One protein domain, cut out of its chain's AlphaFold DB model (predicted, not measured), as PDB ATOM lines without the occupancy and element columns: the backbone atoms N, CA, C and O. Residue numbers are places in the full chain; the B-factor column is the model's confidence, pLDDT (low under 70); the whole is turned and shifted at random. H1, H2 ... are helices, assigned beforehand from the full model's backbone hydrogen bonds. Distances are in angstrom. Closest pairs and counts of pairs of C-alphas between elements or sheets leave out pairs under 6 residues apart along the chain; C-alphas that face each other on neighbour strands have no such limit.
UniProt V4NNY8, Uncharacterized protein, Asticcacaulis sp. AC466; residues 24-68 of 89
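This is residues 24 to 68 of the 89 residues of an uncharacterized protein of Asticcacaulis sp. AC466 (UniProt V4NNY8). One long helix, H3, makes the longest axis, and the short helices H1 and H2 fold back beside its first part like the bend of a hook. H2 bridges the wide end between H1 and H3, the start of H1 comes in to H3 at residues 47 to 50, and residues 55 to 68 of H3 stick out free. The printed part has 45 residues with three named helices in the order H1, H2, H3 and no named strand; its class is all helix. It is only just loose, close to extended, with a radius of gyration of the C-alphas of 13.8 A, and a rod spanning 43 by 17 by 9 A.

Start from H3, residues 41 to 68, and look for H1, residues 24 to 33: they only just touch, with 3 pairs of C-alphas within 8 A. H3 touches H1 with residues 47 to 50 alone; the closest C-alphas of the two helices, those of Cys 25 and Tyr 50, are 6.4 A apart. The two run opposite ways at a shallow tilt of 30 degrees. Next find H2, residues 35 to 39, close but not clearly touching H3, where the closest C-alphas, of Tyr 37 and Phe 43, are 6.6 A apart. H2 is also close but not clearly touching H1; the closest C-alphas, of Leu 30 and Tyr 37, are 6.5 A apart. In H1 and H3 every O i to N i+4 pair is within hydrogen-bond range; in H2 it is 0 of 1, beside 2 of 2 O i to N i+3 pairs.

Find C-alpha 41 at (10.618, 21.389, -47.514); from there H3 runs 40.9 A to C-alpha 68 at (45.580, 12.093, -28.523). H1 begins at C-alpha 24, (20.198, 17.432, -31.412), and is 14.1 A long to C-alpha 33. H2 measures 8.4 A from C-alpha 35 to C-alpha 39.

The two C-alphas farthest apart, of Gln 36 and Tyr 68, are 43.1 A apart. Both links, H1 to H2 and H2 to H3, are tight, and the printed part has no cut. The mean pLDDT of the printed part is 86.8, and no printed residue is under 70.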
ATOM      1  N   LEU A  24      20.344  16.290 -32.319       92.31
ATOM      2  CA  LEU A  24      20.198  17.432 -31.412       92.31
ATOM      3  C   LEU A  24      19.739  18.682 -32.164       92.31
ATOM      4  O   LEU A  24      18.758  19.302 -31.761       92.31
ATOM      5  N   CYS A  25      20.381  19.031 -33.282       88.31
ATOM      6  CA  CYS A  25      19.968  20.178 -34.093       88.31
ATOM      7  C   CYS A  25      18.540  20.017 -34.631       88.31
ATOM      8  O   CYS A  25      17.734  20.948 -34.542       88.31
ATOM      9  N   ALA A  26      18.198  18.832 -35.144       88.12
ATOM     10  CA  ALA A  26      16.853  18.531 -35.624       88.12
ATOM     11  C   ALA A  26      15.814  18.599 -34.490       88.12
ATOM     12  O   ALA A  26      14.767  19.220 -34.658       88.12
ATOM     13  N   GLY A  27      16.124  18.027 -33.324       88.81
ATOM     14  CA  GLY A  27      15.258  18.025 -32.147       88.81
ATOM     15  C   GLY A  27      15.018  19.425 -31.587       88.81
ATOM     16  O   GLY A  27      13.873  19.790 -31.338       88.81
ATOM     17  N   VAL A  28      16.065  20.249 -31.469       89.50
ATOM     18  CA  VAL A  28      15.945  21.660 -31.054       89.50
ATOM     19  C   VAL A  28      15.093  22.446 -32.049       89.50
ATOM     20  O   VAL A  28      14.234  23.231 -31.644       89.50
ATOM     21  N   THR A  29      15.272  22.204 -33.349       86.12
ATOM     22  CA  THR A  29      14.462  22.849 -34.393       86.12
ATOM     23  C   THR A  29      12.988  22.456 -34.259       86.12
ATOM     24  O   THR A  29      12.124  23.328 -34.226       86.12
ATOM     25  N   LEU A  30      12.690  21.165 -34.098       87.19
ATOM     26  CA  LEU A  30      11.321  20.667 -33.918       87.19
ATOM     27  C   LEU A  30      10.680  21.149 -32.614       87.19
ATOM     28  O   LEU A  30       9.485  21.426 -32.587       87.19
ATOM     29  N   HIS A  31      11.462  21.286 -31.544       89.06
ATOM     30  CA  HIS A  31      10.985  21.845 -30.281       89.06
ATOM     31  C   HIS A  31      10.646  23.338 -30.410       89.06
ATOM     32  O   HIS A  31       9.689  23.807 -29.805       89.06
ATOM     33  N   THR A  32      11.410  24.083 -31.213       87.50
ATOM     34  CA  THR A  32      11.236  25.536 -31.376       87.50
ATOM     35  C   THR A  32      10.092  25.881 -32.334       87.50
ATOM     36  O   THR A  32       9.298  26.769 -32.043       87.50
ATOM     37  N   PHE A  33       9.993  25.178 -33.467       83.44
ATOM     38  CA  PHE A  33       9.002  25.452 -34.519       83.44
ATOM     39  C   PHE A  33       7.763  24.541 -34.457       83.44
ATOM     40  O   PHE A  33       6.798  24.757 -35.187       83.44
ATOM     41  N   GLY A  34       7.768  23.537 -33.579       84.81
ATOM     42  CA  GLY A  34       6.699  22.553 -33.435       84.81
ATOM     43  C   GLY A  34       6.835  21.354 -34.381       84.81
ATOM     44  O   GLY A  34       7.478  21.407 -35.430       84.81
ATOM     45  N   TRP A  35       6.180  20.243 -34.021       81.44
ATOM     46  CA  TRP A  35       6.268  18.968 -34.752       81.44
ATOM     47  C   TRP A  35       5.780  19.054 -36.207       81.44
ATOM     48  O   TRP A  35       6.264  18.334 -37.077       81.44
ATOM     49  N   GLN A  36       4.855  19.974 -36.495       81.75
ATOM     50  CA  GLN A  36       4.326  20.202 -37.843       81.75
ATOM     51  C   GLN A  36       5.399  20.704 -38.823       81.75
ATOM     52  O   GLN A  36       5.297  20.446 -40.022       81.75
ATOM     53  N   TYR A  37       6.467  21.340 -38.322       82.69
ATOM     54  CA  TYR A  37       7.571  21.830 -39.146       82.69
ATOM     55  C   TYR A  37       8.347  20.696 -39.839       82.69
ATOM     56  O   TYR A  37       8.927  20.917 -40.901       82.69
ATOM     57  N   HIS A  38       8.290  19.460 -39.316       81.06
ATOM     58  CA  HIS A  38       8.943  18.285 -39.909       81.06
ATOM     59  C   HIS A  38       8.531  18.019 -41.368       81.06
ATOM     60  O   HIS A  38       9.339  17.528 -42.153       81.06
ATOM     61  N   GLN A  39       7.283  18.329 -41.731       83.62
ATOM     62  CA  GLN A  39       6.727  18.025 -43.056       83.62
ATOM     63  C   GLN A  39       7.061  19.089 -44.112       83.62
ATOM     64  O   GLN A  39       6.668  18.957 -45.270       83.62
ATOM     65  N   THR A  40       7.768  20.154 -43.729       86.25
ATOM     66  CA  THR A  40       8.101  21.255 -44.635       86.25
ATOM     67  C   THR A  40       9.367  20.963 -45.442       86.25
ATOM     68  O   THR A  40      10.310  20.331 -44.962       86.25
ATOM     69  N   ALA A  41       9.418  21.473 -46.678       85.88
ATOM     70  CA  ALA A  41      10.618  21.389 -47.514       85.88
ATOM     71  C   ALA A  41      11.810  22.150 -46.899       85.88
ATOM     72  O   ALA A  41      12.954  21.722 -47.040       85.88
ATOM     73  N   GLU A  42      11.544  23.226 -46.151       84.56
ATOM     74  CA  GLU A  42      12.573  23.975 -45.426       84.56
ATOM     75  C   GLU A  42      13.270  23.116 -44.369       84.56
ATOM     76  O   GLU A  42      14.494  23.152 -44.246       84.56
ATOM     77  N   PHE A  43      12.517  22.291 -43.632       85.00
ATOM     78  CA  PHE A  43      13.104  21.386 -42.650       85.00
ATOM     79  C   PHE A  43      14.033  20.361 -43.305       85.00
ATOM     80  O   PHE A  43      15.096  20.070 -42.758       85.00
ATOM     81  N   ALA A  44      13.684  19.851 -44.491       83.88
ATOM     82  CA  ALA A  44      14.543  18.930 -45.234       83.88
ATOM     83  C   ALA A  44      15.864  19.594 -45.668       83.88
ATOM     84  O   ALA A  44      16.935  18.996 -45.533       83.88
ATOM     85  N   GLU A  45      15.810  20.849 -46.120       87.06
ATOM     86  CA  GLU A  45      17.009  21.613 -46.476       87.06
ATOM     87  C   GLU A  45      17.892  21.874 -45.244       87.06
ATOM     88  O   GLU A  45      19.099  21.605 -45.261       87.06
ATOM     89  N   LYS A  46      17.280  22.298 -44.129       86.06
ATOM     90  CA  LYS A  46      17.970  22.503 -42.846       86.06
ATOM     91  C   LYS A  46      18.582  21.214 -42.313       86.06
ATOM     92  O   LYS A  46      19.714  21.240 -41.838       86.06
ATOM     93  N   LEU A  47      17.889  20.084 -42.439       87.50
ATOM     94  CA  LEU A  47      18.396  18.775 -42.033       87.50
ATOM     95  C   LEU A  47      19.665  18.410 -42.806       87.50
ATOM     96  O   LEU A  47      20.624  17.909 -42.217       87.50
ATOM     97  N   HIS A  48      19.718  18.730 -44.100       87.94
ATOM     98  CA  HIS A  48      20.923  18.531 -44.898       87.94
ATOM     99  C   HIS A  48      22.079  19.436 -44.431       87.94
ATOM    100  O   HIS A  48      23.243  19.015 -44.446       87.94
ATOM    101  N   THR A  49      21.789  20.665 -43.994       89.75
ATOM    102  CA  THR A  49      22.787  21.544 -43.364       89.75
ATOM    103  C   THR A  49      23.263  20.983 -42.023       89.75
ATOM    104  O   THR A  49      24.470  20.930 -41.785       89.75
ATOM    105  N   TYR A  50      22.350  20.508 -41.173       90.31
ATOM    106  CA  TYR A  50      22.680  19.899 -39.882       90.31
ATOM    107  C   TYR A  50      23.524  18.640 -40.046       90.31
ATOM    108  O   TYR A  50      24.472  18.447 -39.292       90.31
ATOM    109  N   PHE A  51      23.253  17.834 -41.074       89.81
ATOM    110  CA  PHE A  51      24.066  16.667 -41.393       89.81
ATOM    111  C   PHE A  51      25.493  17.052 -41.801       89.81
ATOM    112  O   PHE A  51      26.458  16.487 -41.289       89.81
ATOM    113  N   LYS A  52      25.651  18.061 -42.671       90.25
ATOM    114  CA  LYS A  52      26.976  18.597 -43.041       90.25
ATOM    115  C   LYS A  52      27.731  19.123 -41.818       90.25
ATOM    116  O   LYS A  52      28.928  18.876 -41.682       90.25
ATOM    117  N   PHE A  53      27.031  19.815 -40.923       89.31
ATOM    118  CA  PHE A  53      27.603  20.316 -39.677       89.31
ATOM    119  C   PHE A  53      28.027  19.174 -38.742       89.31
ATOM    120  O   PHE A  53      29.163  19.157 -38.273       89.31
ATOM    121  N   GLY A  54      27.162  18.177 -38.536       87.62
ATOM    122  CA  GLY A  54      27.472  16.981 -37.752       87.62
ATOM    123  C   GLY A  54      28.683  16.223 -38.294       87.62
ATOM    124  O   GLY A  54      29.534  15.799 -37.515       87.62
ATOM    125  N   LEU A  55      28.815  16.134 -39.621       88.75
ATOM    126  CA  LEU A  55      29.967  15.520 -40.279       88.75
ATOM    127  C   LEU A  55      31.256  16.315 -40.025       88.75
ATOM    128  O   LEU A  55      32.279  15.722 -39.691       88.75
ATOM    129  N   ALA A  56      31.211  17.647 -40.108       90.56
ATOM    130  CA  ALA A  56      32.364  18.498 -39.800       90.56
ATOM    131  C   ALA A  56      32.827  18.336 -38.339       90.56
ATOM    132  O   ALA A  56      34.019  18.163 -38.080       90.56
ATOM    133  N   VAL A  57      31.886  18.320 -37.389       90.12
ATOM    134  CA  VAL A  57      32.184  18.099 -35.964       90.12
ATOM    135  C   VAL A  57      32.763  16.702 -35.730       90.12
ATOM    136  O   VAL A  57      33.740  16.558 -34.996       90.12
ATOM    137  N   ALA A  58      32.216  15.675 -36.382       87.19
ATOM    138  CA  ALA A  58      32.716  14.310 -36.262       87.19
ATOM    139  C   ALA A  58      34.145  14.159 -36.812       87.19
ATOM    140  O   ALA A  58      34.964  13.476 -36.198       87.19
ATOM    141  N   VAL A  59      34.485  14.843 -37.914       88.06
ATOM    142  CA  VAL A  59      35.861  14.881 -38.441       88.06
ATOM    143  C   VAL A  59      36.812  15.528 -37.433       88.06
ATOM    144  O   VAL A  59      37.868  14.961 -37.156       88.06
ATOM    145  N   LEU A  60      36.436  16.669 -36.845       89.94
ATOM    146  CA  LEU A  60      37.249  17.336 -35.820       89.94
ATOM    147  C   LEU A  60      37.455  16.441 -34.593       89.94
ATOM    148  O   LEU A  60      38.578  16.303 -34.113       89.94
ATOM    149  N   TYR A  61      36.396  15.782 -34.123       87.69
ATOM    150  CA  TYR A  61      36.471  14.841 -33.007       87.69
ATOM    151  C   TYR A  61      37.418  13.668 -33.303       87.69
ATOM    152  O   TYR A  61      38.277  13.324 -32.488       87.69
ATOM    153  N   CYS A  62      37.322  13.089 -34.501       85.81
ATOM    154  CA  CYS A  62      38.245  12.056 -34.955       85.81
ATOM    155  C   CYS A  62      39.693  12.560 -35.014       85.81
ATOM    156  O   CYS A  62      40.601  11.846 -34.588       85.81
ATOM    157  N   LEU A  63      39.921  13.784 -35.486       87.69
ATOM    158  CA  LEU A  63      41.252  14.388 -35.533       87.69
ATOM    159  C   LEU A  63      41.838  14.526 -34.119       87.69
ATOM    160  O   LEU A  63      42.966  14.096 -33.884       87.69
ATOM    161  N   VAL A  64      41.046  15.002 -33.152       87.62
ATOM    162  CA  VAL A  64      41.444  15.074 -31.735       87.62
ATOM    163  C   VAL A  64      41.802  13.694 -31.180       87.62
ATOM    164  O   VAL A  64      42.838  13.551 -30.532       87.62
ATOM    165  N   LEU A  65      41.003  12.660 -31.463       84.12
ATOM    166  CA  LEU A  65      41.303  11.290 -31.030       84.12
ATOM    167  C   LEU A  65      42.596  10.741 -31.648       84.12
ATOM    168  O   LEU A  65      43.344  10.029 -30.974       84.12
ATOM    169  N   VAL A  66      42.871  11.062 -32.915       83.75
ATOM    170  CA  VAL A  66      44.124  10.680 -33.584       83.75
ATOM    171  C   VAL A  66      45.304  11.397 -32.939       83.75
ATOM    172  O   VAL A  66      46.269  10.730 -32.565       83.75
ATOM    173  N   CYS A  67      45.213  12.713 -32.735       84.81
ATOM    174  CA  CYS A  67      46.239  13.492 -32.042       84.81
ATOM    175  C   CYS A  67      46.502  12.936 -30.641       84.81
ATOM    176  O   CYS A  67      47.643  12.628 -30.321       84.81
ATOM    177  N   TYR A  68      45.457  12.696 -29.849       81.88
ATOM    178  CA  TYR A  68      45.580  12.093 -28.523       81.88
ATOM    179  C   TYR A  68      46.253  10.714 -28.571       81.88
ATOM    180  O   TYR A  68      47.129  10.414 -27.761       81.88
TER     181      TYR A  68